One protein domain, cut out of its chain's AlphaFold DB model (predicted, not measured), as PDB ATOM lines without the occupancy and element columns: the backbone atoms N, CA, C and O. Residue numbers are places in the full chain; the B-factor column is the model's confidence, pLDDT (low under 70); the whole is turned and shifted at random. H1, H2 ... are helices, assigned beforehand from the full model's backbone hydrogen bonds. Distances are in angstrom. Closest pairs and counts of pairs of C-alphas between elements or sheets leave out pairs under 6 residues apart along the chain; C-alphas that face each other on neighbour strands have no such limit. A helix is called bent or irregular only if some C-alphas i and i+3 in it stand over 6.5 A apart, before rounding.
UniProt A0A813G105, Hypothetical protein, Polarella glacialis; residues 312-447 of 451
ATOM      1  N   MET A 312     -25.699 -46.703  20.001       94.44
ATOM      2  CA  MET A 312     -24.635 -46.804  18.993       94.44
ATOM      3  C   MET A 312     -24.853 -45.829  17.829       94.44
ATOM      4  O   MET A 312     -23.927 -45.129  17.419       94.44
ATOM      5  N   ALA A 313     -26.084 -45.725  17.324       95.44
ATOM      6  CA  ALA A 313     -26.428 -44.775  16.269       95.44
ATOM      7  C   ALA A 313     -26.262 -43.321  16.731       95.44
ATOM      8  O   ALA A 313     -25.759 -42.488  15.977       95.44
ATOM      9  N   THR A 314     -26.634 -43.017  17.978       94.62
ATOM     10  CA  THR A 314     -26.439 -41.689  18.575       94.62
ATOM     11  C   THR A 314     -24.952 -41.359  18.703       94.62
ATOM     12  O   THR A 314     -24.543 -40.264  18.320       94.62
ATOM     13  N   ALA A 315     -24.126 -42.308  19.151       94.69
ATOM     14  CA  ALA A 315     -22.681 -42.134  19.260       94.69
ATOM     15  C   ALA A 315     -22.005 -41.919  17.888       94.69
ATOM     16  O   ALA A 315     -21.203 -40.994  17.753       94.69
ATOM     17  N   VAL A 316     -22.384 -42.675  16.846       96.00
ATOM     18  CA  VAL A 316     -21.919 -42.438  15.460       96.00
ATOM     19  C   VAL A 316     -22.366 -41.062  14.956       96.00
ATOM     20  O   VAL A 316     -21.547 -40.299  14.442       96.00
ATOM     21  N   ALA A 317     -23.637 -40.692  15.135       96.06
ATOM     22  CA  ALA A 317     -24.148 -39.395  14.692       96.06
ATOM     23  C   ALA A 317     -23.438 -38.216  15.389       96.06
ATOM     24  O   ALA A 317     -23.111 -37.225  14.736       96.06
ATOM     25  N   GLN A 318     -23.149 -38.333  16.689       94.06
ATOM     26  CA  GLN A 318     -22.430 -37.315  17.461       94.06
ATOM     27  C   GLN A 318     -20.942 -37.227  17.106       94.06
ATOM     28  O   GLN A 318     -20.430 -36.119  16.970       94.06
ATOM     29  N   ARG A 319     -20.237 -38.360  16.981       93.50
ATOM     30  CA  ARG A 319     -18.766 -38.378  16.857       93.50
ATOM     31  C   ARG A 319     -18.270 -38.373  15.415       93.50
ATOM     32  O   ARG A 319     -17.369 -37.602  15.109       93.50
ATOM     33  N   ALA A 320     -18.882 -39.163  14.536       94.50
ATOM     34  CA  ALA A 320     -18.475 -39.260  13.133       94.50
ATOM     35  C   ALA A 320     -19.108 -38.154  12.269       94.50
ATOM     36  O   ALA A 320     -18.457 -37.584  11.397       94.50
ATOM     37  N   PHE A 321     -20.380 -37.822  12.522       95.62
ATOM     38  CA  PHE A 321     -21.137 -36.827  11.740       95.62
ATOM     39  C   PHE A 321     -21.308 -35.468  12.440       95.62
ATOM     40  O   PHE A 321     -21.971 -34.582  11.894       95.62
ATOM     41  N   LEU A 322     -20.728 -35.294  13.636       94.00
ATOM     42  CA  LEU A 322     -20.747 -34.051  14.422       94.00
ATOM     43  C   LEU A 322     -22.162 -33.474  14.647       94.00
ATOM     44  O   LEU A 322     -22.357 -32.257  14.739       94.00
ATOM     45  N   LYS A 323     -23.183 -34.340  14.724       94.25
ATOM     46  CA  LYS A 323     -24.577 -33.942  14.955       94.25
ATOM     47  C   LYS A 323     -24.816 -33.698  16.443       94.25
ATOM     48  O   LYS A 323     -24.684 -34.597  17.268       94.25
ATOM     49  N   ILE A 324     -25.225 -32.476  16.779       90.44
ATOM     50  CA  ILE A 324     -25.475 -32.040  18.157       90.44
ATOM     51  C   ILE A 324     -26.957 -31.692  18.311       90.44
ATOM     52  O   ILE A 324     -27.481 -30.843  17.586       90.44
ATOM     53  N   GLY A 325     -27.623 -32.334  19.275       84.81
ATOM     54  CA  GLY A 325     -29.004 -32.029  19.652       84.81
ATOM     55  C   GLY A 325     -29.144 -30.587  20.140       84.81
ATOM     56  O   GLY A 325     -28.355 -30.128  20.965       84.81
ATOM     57  N   LYS A 326     -30.145 -29.858  19.635       82.56
ATOM     58  CA  LYS A 326     -30.467 -28.493  20.081       82.56
ATOM     59  C   LYS A 326     -31.823 -28.474  20.782       82.56
ATOM     60  O   LYS A 326     -32.832 -28.891  20.204       82.56
ATOM     61  N   GLY A 327     -31.849 -27.966  22.014       84.06
ATOM     62  CA  GLY A 327     -33.049 -27.949  22.855       84.06
ATOM     63  C   GLY A 327     -33.585 -29.362  23.097       84.06
ATOM     64  O   GLY A 327     -32.833 -30.251  23.475       84.06
ATOM     65  N   ASP A 328     -34.872 -29.573  22.825       82.00
ATOM     66  CA  ASP A 328     -35.549 -30.876  22.956       82.00
ATOM     67  C   ASP A 328     -35.348 -31.822  21.743       82.00
ATOM     68  O   ASP A 328     -36.030 -32.843  21.636       82.00
ATOM     69  N   THR A 329     -34.469 -31.491  20.789       86.12
ATOM     70  CA  THR A 329     -34.295 -32.272  19.548       86.12
ATOM     71  C   THR A 329     -33.295 -33.412  19.743       86.12
ATOM     72  O   THR A 329     -32.105 -33.159  19.932       86.12
ATOM     73  N   HIS A 330     -33.761 -34.662  19.640       89.19
ATOM     74  CA  HIS A 330     -32.885 -35.836  19.678       89.19
ATOM     75  C   HIS A 330     -31.919 -35.864  18.483       89.19
ATOM     76  O   HIS A 330     -32.291 -35.466  17.378       89.19
ATOM     77  N   VAL A 331     -30.693 -36.362  18.680       92.12
ATOM     78  CA  VAL A 331     -29.635 -36.318  17.652       92.12
ATOM     79  C   VAL A 331     -30.044 -37.061  16.380       92.12
ATOM     80  O   VAL A 331     -29.849 -36.544  15.284       92.12
ATOM     81  N   LEU A 332     -30.682 -38.227  16.513       92.06
ATOM     82  CA  LEU A 332     -31.120 -39.050  15.377       92.06
ATOM     83  C   LEU A 332     -32.262 -38.435  14.548       92.06
ATOM     84  O   LEU A 332     -32.546 -38.910  13.450       92.06
ATOM     85  N   ALA A 333     -32.902 -37.367  15.038       90.25
ATOM     86  CA  ALA A 333     -33.862 -36.582  14.262       90.25
ATOM     87  C   ALA A 333     -33.188 -35.508  13.380       90.25
ATOM     88  O   ALA A 333     -33.874 -34.828  12.616       90.25
ATOM     89  N   ILE A 334     -31.864 -35.328  13.480       91.56
ATOM     90  CA  ILE A 334     -31.108 -34.363  12.676       91.56
ATOM     91  C   ILE A 334     -30.653 -35.047  11.376       91.56
ATOM     92  O   ILE A 334     -29.905 -36.023  11.441       91.56
ATOM     93  N   PRO A 335     -31.034 -34.537  10.190       92.50
ATOM     94  CA  PRO A 335     -30.678 -35.168   8.926       92.50
ATOM     95  C   PRO A 335     -29.170 -35.112   8.644       92.50
ATOM     96  O   PRO A 335     -28.515 -34.074   8.797       92.50
ATOM     97  N   ILE A 336     -28.640 -36.233   8.161       95.12
ATOM     98  CA  ILE A 336     -27.302 -36.381   7.587       95.12
ATOM     99  C   ILE A 336     -27.421 -36.176   6.072       95.12
ATOM    100  O   ILE A 336     -28.126 -36.913   5.382       95.12
ATOM    101  N   LYS A 337     -26.754 -35.145   5.551       94.62
ATOM    102  CA  LYS A 337     -26.718 -34.770   4.130       94.62
ATOM    103  C   LYS A 337     -25.397 -35.209   3.491       94.62
ATOM    104  O   LYS A 337     -24.426 -35.491   4.192       94.62
ATOM    105  N   SER A 338     -25.315 -35.155   2.158       94.50
ATOM    106  CA  SER A 338     -24.096 -35.521   1.413       94.50
ATOM    107  C   SER A 338     -22.840 -34.789   1.904       94.50
ATOM    108  O   SER A 338     -21.784 -35.402   1.984       94.50
ATOM    109  N   ASN A 339     -22.941 -33.510   2.289       93.25
ATOM    110  CA  ASN A 339     -21.798 -32.754   2.820       93.25
ATOM    111  C   ASN A 339     -21.330 -33.255   4.195       93.25
ATOM    112  O   ASN A 339     -20.140 -33.177   4.487       93.25
ATOM    113  N   ASP A 340     -22.235 -33.770   5.032       96.00
ATOM    114  CA  ASP A 340     -21.867 -34.375   6.316       96.00
ATOM    115  C   ASP A 340     -21.141 -35.709   6.086       96.00
ATOM    116  O   ASP A 340     -20.109 -35.962   6.699       96.00
ATOM    117  N   PHE A 341     -21.636 -36.525   5.150       96.31
ATOM    118  CA  PHE A 341     -21.015 -37.794   4.763       96.31
ATOM    119  C   PHE A 341     -19.627 -37.607   4.141       96.31
ATOM    120  O   PHE A 341     -18.682 -38.279   4.548       96.31
ATOM    121  N   SER A 342     -19.469 -36.641   3.231       94.25
ATOM    122  CA  SER A 342     -18.165 -36.303   2.647       94.25
ATOM    123  C   SER A 342     -17.163 -35.806   3.689       94.25
ATOM    124  O   SER A 342     -15.986 -36.154   3.614       94.25
ATOM    125  N   ARG A 343     -17.617 -35.020   4.680       93.88
ATOM    126  CA  ARG A 343     -16.774 -34.578   5.803       93.88
ATOM    127  C   ARG A 343     -16.352 -35.747   6.680       93.88
ATOM    128  O   ARG A 343     -15.163 -35.870   6.932       93.88
ATOM    129  N   MET A 344     -17.292 -36.609   7.070       94.75
ATOM    130  CA  MET A 344     -17.021 -37.811   7.863       94.75
ATOM    131  C   MET A 344     -15.978 -38.705   7.172       94.75
ATOM    132  O   MET A 344     -14.954 -39.024   7.771       94.75
ATOM    133  N   CYS A 345     -16.160 -39.012   5.880       92.88
ATOM    134  CA  CYS A 345     -15.203 -39.829   5.122       92.88
ATOM    135  C   CYS A 345     -13.798 -39.202   5.085       92.88
ATOM    136  O   CYS A 345     -12.805 -39.920   5.180       92.88
ATOM    137  N   PHE A 346     -13.712 -37.870   4.974       90.19
ATOM    138  CA  PHE A 346     -12.447 -37.133   5.017       90.19
ATOM    139  C   PHE A 346     -11.797 -37.189   6.408       90.19
ATOM    140  O   PHE A 346     -10.638 -37.577   6.518       90.19
ATOM    141  N   THR A 347     -12.530 -36.857   7.477       89.25
ATOM    142  CA  THR A 347     -11.993 -36.831   8.852       89.25
ATOM    143  C   THR A 347     -11.604 -38.212   9.376       89.25
ATOM    144  O   THR A 347     -10.709 -38.324  10.210       89.25
ATOM    145  N   SER A 348     -12.251 -39.262   8.874       87.38
ATOM    146  CA  SER A 348     -11.953 -40.655   9.207       87.38
ATOM    147  C   SER A 348     -10.931 -41.298   8.260       87.38
ATOM    148  O   SER A 348     -10.794 -42.514   8.264       87.38
ATOM    149  N   ASN A 349     -10.211 -40.518   7.442       86.69
ATOM    150  CA  ASN A 349      -9.161 -41.006   6.534       86.69
ATOM    151  C   ASN A 349      -9.611 -42.145   5.587       86.69
ATOM    152  O   ASN A 349      -8.813 -42.997   5.202       86.69
ATOM    153  N   LEU A 350     -10.886 -42.150   5.171       87.31
ATOM    154  CA  LEU A 350     -11.435 -43.128   4.222       87.31
ATOM    155  C   LEU A 350     -11.199 -42.743   2.751       87.31
ATOM    156  O   LEU A 350     -11.641 -43.458   1.853       87.31
ATOM    157  N   ILE A 351     -10.538 -41.611   2.491       87.56
ATOM    158  CA  ILE A 351     -10.320 -41.066   1.145       87.56
ATOM    159  C   ILE A 351      -8.894 -41.358   0.683       87.56
ATOM    160  O   ILE A 351      -7.929 -40.923   1.305       87.56
ATOM    161  N   ASP A 352      -8.766 -42.038  -0.451       82.88
ATOM    162  CA  ASP A 352      -7.497 -42.479  -1.021       82.88
ATOM    163  C   ASP A 352      -7.495 -42.269  -2.542       82.88
ATOM    164  O   ASP A 352      -8.378 -42.729  -3.268       82.88
ATOM    165  N   LYS A 353      -6.473 -41.569  -3.045       76.25
ATOM    166  CA  LYS A 353      -6.299 -41.322  -4.485       76.25
ATOM    167  C   LYS A 353      -5.870 -42.578  -5.250       76.25
ATOM    168  O   LYS A 353      -6.160 -42.670  -6.438       76.25
ATOM    169  N   SER A 354      -5.197 -43.519  -4.588       73.75
ATOM    170  CA  SER A 354      -4.719 -44.775  -5.179       73.75
ATOM    171  C   SER A 354      -5.799 -45.860  -5.263       73.75
ATOM    172  O   SER A 354      -5.635 -46.812  -6.021       73.75
ATOM    173  N   ARG A 355      -6.904 -45.709  -4.514       74.25
ATOM    174  CA  ARG A 355      -7.967 -46.716  -4.322       74.25
ATOM    175  C   ARG A 355      -7.477 -48.073  -3.795       74.25
ATOM    176  O   ARG A 355      -8.156 -49.080  -3.977       74.25
ATOM    177  N   THR A 356      -6.302 -48.120  -3.168       71.75
ATOM    178  CA  THR A 356      -5.736 -49.365  -2.624       71.75
ATOM    179  C   THR A 356      -6.201 -49.624  -1.198       71.75
ATOM    180  O   THR A 356      -6.350 -50.777  -0.805       71.75
ATOM    181  N   ARG A 357      -6.449 -48.558  -0.428       70.75
ATOM    182  CA  ARG A 357      -6.915 -48.629   0.962       70.75
ATOM    183  C   ARG A 357      -8.259 -47.922   1.150       70.75
ATOM    184  O   ARG A 357      -9.087 -48.412   1.904       70.75
ATOM    185  N   GLY A 358      -8.524 -46.826   0.436       80.12
ATOM    186  CA  GLY A 358      -9.754 -46.031   0.592       80.12
ATOM    187  C   GLY A 358     -10.514 -45.737  -0.706       80.12
ATOM    188  O   GLY A 358     -10.224 -46.274  -1.772       80.12
ATOM    189  N   LEU A 359     -11.499 -44.846  -0.609       86.56
ATOM    190  CA  LEU A 359     -12.365 -44.411  -1.705       86.56
ATOM    191  C   LEU A 359     -11.773 -43.216  -2.454       86.56
ATOM    192  O   LEU A 359     -11.261 -42.281  -1.836       86.56
ATOM    193  N   ALA A 360     -11.948 -43.152  -3.776       87.94
ATOM    194  CA  ALA A 360     -11.642 -41.916  -4.491       87.94
ATOM    195  C   ALA A 360     -12.666 -40.820  -4.144       87.94
ATOM    196  O   ALA A 360     -13.868 -41.076  -4.090       87.94
ATOM    197  N   GLN A 361     -12.203 -39.572  -4.011       87.62
ATOM    198  CA  GLN A 361     -13.023 -38.402  -3.648       87.62
ATOM    199  C   GLN A 361     -14.355 -38.301  -4.422       87.62
ATOM    200  O   GLN A 361     -15.388 -37.974  -3.839       87.62
ATOM    201  N   GLY A 362     -14.340 -38.593  -5.729       85.81
ATOM    202  CA  GLY A 362     -15.530 -38.540  -6.586       85.81
ATOM    203  C   GLY A 362     -16.556 -39.654  -6.337       85.81
ATOM    204  O   GLY A 362     -17.731 -39.459  -6.629       85.81
ATOM    205  N   GLN A 363     -16.155 -40.795  -5.765       90.12
ATOM    206  CA  GLN A 363     -17.076 -41.893  -5.439       90.12
ATOM    207  C   GLN A 363     -17.959 -41.559  -4.233       90.12
ATOM    208  O   GLN A 363     -19.104 -41.982  -4.185       90.12
ATOM    209  N   ILE A 364     -17.477 -40.755  -3.284       91.88
ATOM    210  CA  ILE A 364     -18.160 -40.498  -2.004       91.88
ATOM    211  C   ILE A 364     -19.548 -39.871  -2.211       91.88
ATOM    212  O   ILE A 364     -20.530 -40.297  -1.600       91.88
ATOM    213  N   ALA A 365     -19.652 -38.901  -3.124       90.88
ATOM    214  CA  ALA A 365     -20.934 -38.303  -3.492       90.88
ATOM    215  C   ALA A 365     -21.862 -39.315  -4.188       90.88
ATOM    216  O   ALA A 365     -23.056 -39.346  -3.893       90.88
ATOM    217  N   LEU A 366     -21.314 -40.175  -5.056       92.69
ATOM    218  CA  LEU A 366     -22.068 -41.213  -5.763       92.69
ATOM    219  C   LEU A 366     -22.611 -42.279  -4.802       92.69
ATOM    220  O   LEU A 366     -23.776 -42.643  -4.916       92.69
ATOM    221  N   ILE A 367     -21.821 -42.717  -3.816       94.62
ATOM    222  CA  ILE A 367     -22.235 -43.685  -2.785       94.62
ATOM    223  C   ILE A 367     -23.399 -43.121  -1.968       94.62
ATOM    224  O   ILE A 367     -24.408 -43.802  -1.778       94.62
ATOM    225  N   PHE A 368     -23.308 -41.858  -1.534       95.12
ATOM    226  CA  PHE A 368     -24.396 -41.205  -0.804       95.12
ATOM    227  C   PHE A 368     -25.661 -41.077  -1.665       95.12
ATOM    228  O   PHE A 368     -26.749 -41.445  -1.224       95.12
ATOM    229  N   GLN A 369     -25.529 -40.597  -2.907       92.69
ATOM    230  CA  GLN A 369     -26.652 -40.432  -3.836       92.69
ATOM    231  C   GLN A 369     -27.319 -41.767  -4.189       92.69
ATOM    232  O   GLN A 369     -28.544 -41.858  -4.153       92.69
ATOM    233  N   ALA A 370     -26.541 -42.814  -4.474       93.19
ATOM    234  CA  ALA A 370     -27.050 -44.155  -4.751       93.19
ATOM    235  C   ALA A 370     -27.760 -44.752  -3.527       93.19
ATOM    236  O   ALA A 370     -28.870 -45.264  -3.655       93.19
ATOM    237  N   THR A 371     -27.167 -44.616  -2.336       94.38
ATOM    238  CA  THR A 371     -27.769 -45.073  -1.075       94.38
ATOM    239  C   THR A 371     -29.107 -44.390  -0.812       94.38
ATOM    240  O   THR A 371     -30.073 -45.062  -0.467       94.38
ATOM    241  N   ILE A 372     -29.191 -43.070  -1.003       92.06
ATOM    242  CA  ILE A 372     -30.437 -42.307  -0.860       92.06
ATOM    243  C   ILE A 372     -31.471 -42.736  -1.908       92.06
ATOM    244  O   ILE A 372     -32.605 -43.039  -1.542       92.06
ATOM    245  N   LYS A 373     -31.076 -42.830  -3.185       89.56
ATOM    246  CA  LYS A 373     -31.954 -43.237  -4.293       89.56
ATOM    247  C   LYS A 373     -32.574 -44.618  -4.062       89.56
ATOM    248  O   LYS A 373     -33.759 -44.808  -4.309       89.56
ATOM    249  N   TYR A 374     -31.788 -45.581  -3.586       90.88
ATOM    250  CA  TYR A 374     -32.250 -46.953  -3.352       90.88
ATOM    251  C   TYR A 374     -32.691 -47.216  -1.903       90.88
ATOM    252  O   TYR A 374     -33.046 -48.347  -1.570       90.88
ATOM    253  N   MET A 375     -32.742 -46.191  -1.044       91.25
ATOM    254  CA  MET A 375     -33.131 -46.311   0.367       91.25
ATOM    255  C   MET A 375     -34.492 -47.011   0.572       91.25
ATOM    256  O   MET A 375     -34.544 -47.906   1.418       91.25
ATOM    257  N   PRO A 376     -35.569 -46.730  -0.201       87.06
ATOM    258  CA  PRO A 376     -36.834 -47.459  -0.055       87.06
ATOM    259  C   PRO A 376     -36.688 -48.962  -0.332       87.06
ATOM    260  O   PRO A 376     -37.241 -49.783   0.398       87.06
ATOM    261  N   ARG A 377     -35.878 -49.336  -1.335       87.94
ATOM    262  CA  ARG A 377     -35.575 -50.737  -1.668       87.94
ATOM    263  C   ARG A 377     -34.747 -51.414  -0.576       87.94
ATOM    264  O   ARG A 377     -35.026 -52.563  -0.252       87.94
ATOM    265  N   HIS A 378     -33.761 -50.725   0.002       90.12
ATOM    266  CA  HIS A 378     -32.971 -51.258   1.116       90.12
ATOM    267  C   HIS A 378     -33.835 -51.495   2.363       90.12
ATOM    268  O   HIS A 378     -33.770 -52.574   2.947       90.12
ATOM    269  N   LEU A 379     -34.691 -50.534   2.726       88.31
ATOM    270  CA  LEU A 379     -35.631 -50.662   3.845       88.31
ATOM    271  C   LEU A 379     -36.634 -51.803   3.626       88.31
ATOM    272  O   LEU A 379     -36.865 -52.596   4.537       88.31
ATOM    273  N   LEU A 380     -37.189 -51.927   2.415       85.44
ATOM    274  CA  LEU A 380     -38.088 -53.028   2.074       85.44
ATOM    275  C   LEU A 380     -37.371 -54.382   2.140       85.44
ATOM    276  O   LEU A 380     -37.899 -55.300   2.748       85.44
ATOM    277  N   ALA A 381     -36.165 -54.507   1.575       85.94
ATOM    278  CA  ALA A 381     -35.397 -55.753   1.616       85.94
ATOM    279  C   ALA A 381     -35.076 -56.191   3.057       85.94
ATOM    280  O   ALA A 381     -35.224 -57.365   3.387       85.94
ATOM    281  N   ARG A 382     -34.696 -55.247   3.929       86.56
ATOM    282  CA  ARG A 382     -34.451 -55.511   5.354       86.56
ATOM    283  C   ARG A 382     -35.701 -55.973   6.100       86.56
ATOM    284  O   ARG A 382     -35.640 -56.951   6.839       86.56
ATOM    285  N   GLU A 383     -36.826 -55.289   5.899       82.69
ATOM    286  CA  GLU A 383     -38.106 -55.669   6.500       82.69
ATOM    287  C   GLU A 383     -38.583 -57.032   5.965       82.69
ATOM    288  O   GLU A 383     -39.045 -57.853   6.752       82.69
ATOM    289  N   THR A 384     -38.414 -57.322   4.669       82.31
ATOM    290  CA  THR A 384     -38.720 -58.637   4.077       82.31
ATOM    291  C   THR A 384     -37.911 -59.746   4.742       82.31
ATOM    292  O   THR A 384     -38.519 -60.648   5.301       82.31
ATOM    293  N   LEU A 385     -36.579 -59.644   4.811       78.44
ATOM    294  CA  LEU A 385     -35.732 -60.664   5.458       78.44
ATOM    295  C   LEU A 385     -36.108 -60.933   6.928       78.44
ATOM    296  O   LEU A 385     -35.921 -62.039   7.425       78.44
ATOM    297  N   ARG A 386     -36.655 -59.932   7.629       78.62
ATOM    298  CA  ARG A 386     -37.131 -60.059   9.016       78.62
ATOM    299  C   ARG A 386     -38.540 -60.659   9.140       78.62
ATOM    300  O   ARG A 386     -38.908 -61.160  10.199       78.62
ATOM    301  N   THR A 387     -39.356 -60.563   8.092       75.06
ATOM    302  CA  THR A 387     -40.783 -60.933   8.113       75.06
ATOM    303  C   THR A 387     -41.106 -62.208   7.334       75.06
ATOM    304  O   THR A 387     -42.081 -62.878   7.669       75.06
ATOM    305  N   GLU A 388     -40.280 -62.567   6.350       70.12
ATOM    306  CA  GLU A 388     -40.433 -63.709   5.441       70.12
ATOM    307  C   GLU A 388     -40.505 -65.039   6.200       70.12
ATOM    308  O   GLU A 388     -41.488 -65.769   6.079       70.12
ATOM    309  N   SER A 389     -39.541 -65.277   7.093       63.53
ATOM    310  CA  SER A 389     -39.488 -66.418   8.019       63.53
ATOM    311  C   SER A 389     -40.700 -66.528   8.954       63.53
ATOM    312  O   SER A 389     -40.975 -67.600   9.487       63.53
ATOM    313  N   ARG A 390     -41.437 -65.429   9.158       68.19
ATOM    314  CA  ARG A 390     -42.554 -65.312  10.112       68.19
ATOM    315  C   ARG A 390     -43.919 -65.225   9.416       68.19
ATOM    316  O   ARG A 390     -44.932 -65.023  10.081       68.19
ATOM    317  N   GLY A 391     -43.960 -65.309   8.079       64.56
ATOM    318  CA  GLY A 391     -45.177 -65.118   7.276       64.56
ATOM    319  C   GLY A 391     -45.807 -63.721   7.403       64.56
ATOM    320  O   GLY A 391     -46.971 -63.523   7.044       64.56
ATOM    321  N   LEU A 392     -45.068 -62.746   7.939       69.62
ATOM    322  CA  LEU A 392     -45.543 -61.382   8.147       69.62
ATOM    323  C   LEU A 392     -45.381 -60.563   6.858       69.62
ATOM    324  O   LEU A 392     -44.520 -60.829   6.024       69.62
ATOM    325  N   LYS A 393     -46.221 -59.537   6.681       65.81
ATOM    326  CA  LYS A 393     -46.102 -58.617   5.539       65.81
ATOM    327  C   LYS A 393     -45.204 -57.431   5.904       65.81
ATOM    328  O   LYS A 393     -45.451 -56.823   6.949       65.81
ATOM    329  N   PRO A 394     -44.252 -57.033   5.037       68.25
ATOM    330  CA  PRO A 394     -43.439 -55.845   5.251       68.25
ATOM    331  C   PRO A 394     -44.275 -54.581   5.485       68.25
ATOM    332  O   PRO A 394     -45.281 -54.331   4.809       68.25
ATOM    333  N   ARG A 395     -43.841 -53.742   6.427       66.50
ATOM    334  CA  ARG A 395     -44.448 -52.432   6.684       66.50
ATOM    335  C   ARG A 395     -44.265 -51.487   5.494       66.50
ATOM    336  O   ARG A 395     -43.146 -51.120   5.152       66.50
ATOM    337  N   LYS A 396     -45.373 -50.989   4.928       57.81
ATOM    338  CA  LYS A 396     -45.349 -49.854   3.988       57.81
ATOM    339  C   LYS A 396     -44.911 -48.577   4.720       57.81
ATOM    340  O   LYS A 396     -45.526 -48.212   5.723       57.81
ATOM    341  N   ARG A 397     -43.891 -47.881   4.210       63.38
ATOM    342  CA  ARG A 397     -43.364 -46.615   4.756       63.38
ATOM    343  C   ARG A 397     -43.344 -45.541   3.645       63.38
ATOM    344  O   ARG A 397     -43.000 -45.862   2.515       63.38
ATOM    345  N   LYS A 398     -43.740 -44.291   3.945       50.97
ATOM    346  CA  LYS A 398     -43.746 -43.148   2.991       50.97
ATOM    347  C   LYS A 398     -42.399 -42.421   3.001       50.97
ATOM    348  O   LYS A 398     -41.967 -42.013   4.085       50.97
ATOM    349  N   HIS A 399     -41.759 -42.230   1.845       55.12
ATOM    350  CA  HIS A 399     -40.326 -41.919   1.782       55.12
ATOM    351  C   HIS A 399     -39.894 -41.017   0.609       55.12
ATOM    352  O   HIS A 399     -39.445 -41.511  -0.419       55.12
ATOM    353  N   ASN A 400     -39.871 -39.699   0.838       54.12
ATOM    354  CA  ASN A 400     -39.115 -38.755   0.004       54.12
ATOM    355  C   ASN A 400     -37.756 -38.532   0.692       54.12
ATOM    356  O   ASN A 400     -37.698 -38.086   1.845       54.12
ATOM    357  N   HIS A 401     -36.651 -38.903   0.041       64.75
ATOM    358  CA  HIS A 401     -35.326 -38.922   0.669       64.75
ATOM    359  C   HIS A 401     -34.312 -38.051  -0.075       64.75
ATOM    360  O   HIS A 401     -33.920 -38.337  -1.198       64.75
ATOM    361  N   ILE A 402     -33.837 -37.010   0.613       76.31
ATOM    362  CA  ILE A 402     -32.687 -36.168   0.215       76.31
ATOM    363  C   ILE A 402     -31.550 -36.295   1.261       76.31
ATOM    364  O   ILE A 402     -30.421 -35.840   1.069       76.31
ATOM    365  N   SER A 403     -31.836 -36.930   2.400       88.06
ATOM    366  CA  SER A 403     -30.947 -37.061   3.553       88.06
ATOM    367  C   SER A 403     -31.251 -38.325   4.342       88.06
ATOM    368  O   SER A 403     -32.405 -38.745   4.398       88.06
ATOM    369  N   VAL A 404     -30.236 -38.855   5.019       91.44
ATOM    370  CA  VAL A 404     -30.357 -39.968   5.962       91.44
ATOM    371  C   VAL A 404     -30.880 -39.453   7.302       91.44
ATOM    372  O   VAL A 404     -30.356 -38.475   7.839       91.44
ATOM    373  N   LEU A 405     -31.912 -40.100   7.839       91.00
ATOM    374  CA  LEU A 405     -32.552 -39.756   9.108       91.00
ATOM    375  C   LEU A 405     -32.855 -41.026   9.910       91.00
ATOM    376  O   LEU A 405     -33.351 -42.013   9.368       91.00
ATOM    377  N   GLY A 406     -32.592 -40.981  11.216       91.44
ATOM    378  CA  GLY A 406     -32.807 -42.125  12.095       91.44
ATOM    379  C   GLY A 406     -31.716 -43.198  12.024       91.44
ATOM    380  O   GLY A 406     -30.782 -43.152  11.221       91.44
ATOM    381  N   ARG A 407     -31.847 -44.184  12.909       93.00
ATOM    382  CA  ARG A 407     -30.914 -45.300  13.106       93.00
ATOM    383  C   ARG A 407     -30.915 -46.266  11.929       93.00
ATOM    384  O   ARG A 407     -29.853 -46.689  11.478       93.00
ATOM    385  N   THR A 408     -32.093 -46.590  11.410       92.81
ATOM    386  CA  THR A 408     -32.247 -47.578  10.338       92.81
ATOM    387  C   THR A 408     -31.550 -47.111   9.062       92.81
ATOM    388  O   THR A 408     -30.713 -47.825   8.514       92.81
ATOM    389  N   GLN A 409     -31.802 -45.871   8.637       93.62
ATOM    390  CA  GLN A 409     -31.174 -45.315   7.438       93.62
ATOM    391  C   GLN A 409     -29.671 -45.077   7.629       93.62
ATOM    392  O   GLN A 409     -28.906 -45.233   6.680       93.62
ATOM    393  N   LEU A 410     -29.233 -44.730   8.847       95.75
ATOM    394  CA  LEU A 410     -27.812 -44.600   9.170       95.75
ATOM    395  C   LEU A 410     -27.090 -45.947   9.061       95.75
ATOM    396  O   LEU A 410     -26.033 -46.014   8.444       95.75
ATOM    397  N   SER A 411     -27.676 -47.027   9.582       95.31
ATOM    398  CA  SER A 411     -27.092 -48.365   9.441       95.31
ATOM    399  C   SER A 411     -27.031 -48.822   7.975       95.31
ATOM    400  O   SER A 411     -25.994 -49.326   7.560       95.31
ATOM    401  N   ILE A 412     -28.047 -48.522   7.149       95.12
ATOM    402  CA  ILE A 412     -27.978 -48.731   5.688       95.12
ATOM    403  C   ILE A 412     -26.834 -47.909   5.066       95.12
ATOM    404  O   ILE A 412     -26.079 -48.439   4.258       95.12
ATOM    405  N   LEU A 413     -26.654 -46.641   5.456       96.50
ATOM    406  CA  LEU A 413     -25.576 -45.790   4.934       96.50
ATOM    407  C   LEU A 413     -24.178 -46.327   5.264       96.50
ATOM    408  O   LEU A 413     -23.305 -46.310   4.397       96.50
ATOM    409  N   ILE A 414     -23.962 -46.809   6.490       95.62
ATOM    410  CA  ILE A 414     -22.680 -47.408   6.880       95.62
ATOM    411  C   ILE A 414     -22.471 -48.770   6.201       95.62
ATOM    412  O   ILE A 414     -21.356 -49.076   5.789       95.62
ATOM    413  N   GLU A 415     -23.528 -49.565   6.015       93.88
ATOM    414  CA  GLU A 415     -23.472 -50.835   5.284       93.88
ATOM    415  C   GLU A 415     -23.130 -50.630   3.794       93.88
ATOM    416  O   GLU A 415     -22.271 -51.331   3.259       93.88
ATOM    417  N   SER A 416     -23.734 -49.634   3.135       94.06
ATOM    418  CA  SER A 416     -23.403 -49.245   1.757       94.06
ATOM    419  C   SER A 416     -21.979 -48.702   1.634       94.06
ATOM    420  O   SER A 416     -21.263 -49.078   0.711       94.06
ATOM    421  N   LEU A 417     -21.533 -47.864   2.579       93.62
ATOM    422  CA  LEU A 417     -20.149 -47.386   2.631       93.62
ATOM    423  C   LEU A 417     -19.157 -48.548   2.782       93.62
ATOM    424  O   LEU A 417     -18.145 -48.582   2.089       93.62
ATOM    425  N   PHE A 418     -19.453 -49.506   3.663       91.56
ATOM    426  CA  PHE A 418     -18.614 -50.680   3.887       91.56
ATOM    427  C   PHE A 418     -18.452 -51.530   2.620       91.56
ATOM    428  O   PHE A 418     -17.335 -51.920   2.292       91.56
ATOM    429  N   LYS A 419     -19.542 -51.766   1.879       90.19
ATOM    430  CA  LYS A 419     -19.544 -52.557   0.632       90.19
ATOM    431  C   LYS A 419     -18.694 -51.949  -0.490       90.19
ATOM    432  O   LYS A 419     -18.241 -52.680  -1.364       90.19
ATOM    433  N   GLU A 420     -18.476 -50.638  -0.460       89.94
ATOM    434  CA  GLU A 420     -17.706 -49.898  -1.467       89.94
ATOM    435  C   GLU A 420     -16.220 -49.736  -1.090       89.94
ATOM    436  O   GLU A 420     -15.406 -49.362  -1.938       89.94
ATOM    437  N   LEU A 421     -15.835 -50.011   0.164       86.31
ATOM    438  CA  LEU A 421     -14.441 -49.924   0.608       86.31
ATOM    439  C   LEU A 421     -13.615 -51.093   0.030       86.31
ATOM    440  O   LEU A 421     -13.956 -52.257   0.258       86.31
ATOM    441  N   PRO A 422     -12.505 -50.823  -0.686       75.00
ATOM    442  CA  PRO A 422     -11.747 -51.863  -1.376       75.00
ATOM    443  C   PRO A 422     -11.156 -52.875  -0.386       75.00
ATOM    444  O   PRO A 422     -10.397 -52.515   0.516       75.00
ATOM    445  N   GLY A 423     -11.516 -54.153  -0.555       61.50
ATOM    446  CA  GLY A 423     -10.930 -55.286   0.177       61.50
ATOM    447  C   GLY A 423     -10.943 -55.152   1.705       61.50
ATOM    448  O   GLY A 423     -10.012 -55.618   2.359       61.50
ATOM    449  N   GLY A 424     -11.927 -54.445   2.275       53.53
ATOM    450  CA  GLY A 424     -11.989 -54.193   3.718       53.53
ATOM    451  C   GLY A 424     -10.774 -53.434   4.269       53.53
ATOM    452  O   GLY A 424     -10.365 -53.703   5.396       53.53
ATOM    453  N   PHE A 425     -10.166 -52.525   3.489       51.44
ATOM    454  CA  PHE A 425      -8.978 -51.744   3.891       51.44
ATOM    455  C   PHE A 425      -7.791 -52.668   4.254       51.44
ATOM    456  O   PHE A 425      -7.140 -52.509   5.282       51.44
ATOM    457  N   GLY A 426      -7.546 -53.710   3.450       49.69
ATOM    458  CA  GLY A 426      -6.503 -54.710   3.730       49.69
ATOM    459  C   GLY A 426      -6.796 -55.588   4.955       49.69
ATOM    460  O   GLY A 426      -5.868 -56.051   5.612       49.69
ATOM    461  N   GLY A 427      -8.076 -55.782   5.288       57.88
ATOM    462  CA  GLY A 427      -8.528 -56.511   6.477       57.88
ATOM    463  C   GLY A 427      -8.743 -55.651   7.729       57.88
ATOM    464  O   GLY A 427      -9.170 -56.191   8.750       57.88
ATOM    465  N   LEU A 428      -8.507 -54.331   7.674       62.00
ATOM    466  CA  LEU A 428      -8.762 -53.415   8.798       62.00
ATOM    467  C   LEU A 428     -10.252 -53.349   9.172       62.00
ATOM    468  O   LEU A 428     -10.585 -53.205  10.344       62.00
ATOM    469  N   TYR A 429     -11.156 -53.455   8.191       70.69
ATOM    470  CA  TYR A 429     -12.603 -53.449   8.405       70.69
ATOM    471  C   TYR A 429     -13.187 -54.814   8.048       70.69
ATOM    472  O   TYR A 429     -13.402 -55.130   6.879       70.69
ATOM    473  N   LYS A 430     -13.486 -55.616   9.073       76.62
ATOM    474  CA  LYS A 430     -14.076 -56.955   8.908       76.62
ATOM    475  C   LYS A 430     -15.574 -56.920   8.581       76.62
ATOM    476  O   LYS A 430     -16.071 -57.799   7.891       76.62
ATOM    477  N   CYS A 431     -16.299 -55.914   9.074       86.69
ATOM    478  CA  CYS A 431     -17.742 -55.749   8.862       86.69
ATOM    479  C   CYS A 431     -18.193 -54.288   9.123       86.69
ATOM    480  O   CYS A 431     -17.426 -53.502   9.697       86.69
ATOM    481  N   PRO A 432     -19.445 -53.907   8.786       91.25
ATOM    482  CA  PRO A 432     -19.985 -52.568   9.058       91.25
ATOM    483  C   PRO A 432     -20.031 -52.183  10.550       91.25
ATOM    484  O   PRO A 432     -19.945 -51.000  10.892       91.25
ATOM    485  N   PHE A 433     -20.132 -53.171  11.447       90.06
ATOM    486  CA  PHE A 433     -20.084 -52.967  12.900       90.06
ATOM    487  C   PHE A 433     -18.701 -52.466  13.338       90.06
ATOM    488  O   PHE A 433     -18.597 -51.427  13.994       90.06
ATOM    489  N   TYR A 434     -17.635 -53.126  12.874       87.94
ATOM    490  CA  TYR A 434     -16.254 -52.703  13.113       87.94
ATOM    491  C   TYR A 434     -15.970 -51.318  12.511       87.94
ATOM    492  O   TYR A 434     -15.397 -50.456  13.178       87.94
ATOM    493  N   LEU A 435     -16.435 -51.061  11.280       91.00
ATOM    494  CA  LEU A 435     -16.337 -49.733  10.658       91.00
ATOM    495  C   LEU A 435     -17.019 -48.661  11.522       91.00
ATOM    496  O   LEU A 435     -16.455 -47.596  11.745       91.00
ATOM    497  N   SER A 436     -18.199 -48.948  12.071       93.12
ATOM    498  CA  SER A 436     -18.899 -48.013  12.959       93.12
ATOM    499  C   SER A 436     -18.107 -47.708  14.233       93.12
ATOM    500  O   SER A 436     -18.086 -46.558  14.668       93.12
ATOM    501  N   MET A 437     -17.428 -48.702  14.819       90.88
ATOM    502  CA  MET A 437     -16.531 -48.483  15.962       90.88
ATOM    503  C   MET A 437     -15.340 -47.598  15.588       90.88
ATOM    504  O   MET A 437     -15.071 -46.632  16.299       90.88
ATOM    505  N   TYR A 438     -14.691 -47.867  14.451       89.62
ATOM    506  CA  TYR A 438     -13.601 -47.043  13.916       89.62
ATOM    507  C   TYR A 438     -14.032 -45.577  13.730       89.62
ATOM    508  O   TYR A 438     -13.345 -44.666  14.184       89.62
ATOM    509  N   LEU A 439     -15.216 -45.339  13.151       91.56
ATOM    510  CA  LEU A 439     -15.774 -43.995  12.947       91.56
ATOM    511  C   LEU A 439     -16.069 -43.232  14.255       91.56
ATOM    512  O   LEU A 439     -16.151 -42.004  14.241       91.56
ATOM    513  N   MET A 440     -16.243 -43.930  15.382       91.75
ATOM    514  CA  MET A 440     -16.453 -43.325  16.705       91.75
ATOM    515  C   MET A 440     -15.163 -43.112  17.506       91.75
ATOM    516  O   MET A 440     -15.223 -42.477  18.565       91.75
ATOM    517  N   ASP A 441     -14.035 -43.673  17.061       85.81
ATOM    518  CA  ASP A 441     -12.797 -43.735  17.830       85.81
ATOM    519  C   ASP A 441     -11.813 -42.621  17.419       85.81
ATOM    520  O   ASP A 441     -11.173 -42.713  16.369       85.81
ATOM    521  N   PRO A 442     -11.607 -41.584  18.256       68.88
ATOM    522  CA  PRO A 442     -10.705 -40.480  17.924       68.88
ATOM    523  C   PRO A 442      -9.233 -40.910  17.808       68.88
ATOM    524  O   PRO A 442      -8.425 -40.159  17.268       68.88
ATOM    525  N   ARG A 443      -8.854 -42.098  18.304       68.94
ATOM    526  CA  ARG A 443      -7.480 -42.615  18.191       68.94
ATOM    527  C   ARG A 443      -7.213 -43.255  16.829       68.94
ATOM    528  O   ARG A 443      -6.064 -43.298  16.395       68.94
ATOM    529  N   ALA A 444      -8.255 -43.729  16.149       62.72
ATOM    530  CA  ALA A 444      -8.119 -44.512  14.926       62.72
ATOM    531  C   ALA A 444      -7.593 -43.685  13.734       62.72
ATOM    532  O   ALA A 444      -6.917 -44.219  12.853       62.72
ATOM    533  N   CYS A 445      -7.797 -42.363  13.759       49.75
ATOM    534  CA  CYS A 445      -7.248 -41.421  12.782       49.75
ATOM    535  C   CYS A 445      -5.705 -41.413  12.723       49.75
ATOM    536  O   CYS A 445      -5.153 -41.075  11.677       49.75
ATOM    537  N   HIS A 446      -5.003 -41.797  13.799       44.31
ATOM    538  CA  HIS A 446      -3.534 -41.741  13.886       44.31
ATOM    539  C   HIS A 446      -2.809 -43.004  13.394       44.31
ATOM    540  O   HIS A 446      -1.600 -42.969  13.170       44.31
ATOM    541  N   LEU A 447      -3.521 -44.118  13.189       44.72
ATOM    542  CA  LEU A 447      -2.906 -45.386  12.770       44.72
ATOM    543  C   LEU A 447      -2.472 -45.393  11.291       44.72
ATOM    544  O   LEU A 447      -1.601 -46.168  10.917       44.72
TER     545      LEU A 447
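AT A GLANCE: This is residues 312 to 447 of the 451 residues of the protein "Hypothetical protein" of Polarella glacialis (UniProt A0A813G105). One helix, H5, forms the middle of a group of crossed helices, with H1 and H7 on one side of it and H3 on the other, and H2 folds back beside H3 as a helical hairpin. H4 packs on H5 only with residues 375 to 379 and runs away from it as an arm; the loop of residues 391 to 405 leads back from the arm's far end to H5, and the short H6 and H8 lie toward the opposite end of the long axis. The printed part has 136 residues with eight named helices, H1 to H8 in order along the chain, and no named strand, which is the class all helix. It is compact, with a radius of gyration of the C-alphas of 15.5 A, and spans 46 by 39 by 24 A.

IN THESE COORDINATES: Start at C-alpha 375, (-33.131, -46.311, 0.367), where H4, the longest helix, begins; it runs 23.3 A to residue 390 and is irregular, but only just, with C-alphas 386 and 389 6.9 A apart. H5, residues 406 to 420, runs 21.7 A. H3, residues 361 to 373, runs 19.5 A. Find C-alpha 312 at (-24.635, -46.804, 18.993); H1 runs from there to residue 319, 10.5 A. H2 is residues 338 to 347, 14.3 A, and H7 is residues 432 to 440, 12.5 A. H6, residues 423 to 426, and H8, residues 444 to 447, are 5.7 A each; H8 ends at C-alpha 447, (-2.906, -45.386, 12.770).

HOW THE PARTS SIT: From H4, look to the hub, H5, which touches four helices. H4 touches it about perpendicular, at 78 degrees, the closest C-alphas being those of His 378 and Ile 412, 7.2 A apart. H3 touches H5 with residues 367 to 371 alone, at a steep tilt of 46 degrees, opposite ways; C-alphas 371 and 413 are closest, 6.4 A. H7 touches H5 about perpendicular, at 75 degrees, closest at C-alphas 415 and 432, 5.4 A. H1 touches H5 about perpendicular, at 77 degrees, closest at C-alphas 313 and 407, 5.5 A. H1 also touches H7, the same way at 35.2 degrees, only just a steep tilt; C-alphas 319 and 440 are closest, 5.5 A. H2 and H3 form a hairpin, with C-alphas 338 and 368 closest at 6.1 A. H6 and H8 touch no helix. In H1, H2, H5 and H7 every O i to N i+4 pair is within hydrogen-bond range; in H3 it is 7 of 9 and in H4 10 of 12, while H6 and H8 are too short for such a pair.

THE WHOLE: The two C-alphas farthest apart are those of Gly 391 and His 446, 48.2 A. The printed part has no cut. The links H1 to H2, H2 to H3 and H4 to H5 are long. Mean pLDDT of the printed part is 83.5; look for values under 70 at residues 389 to 401, 423 to 428 and 442 to 447.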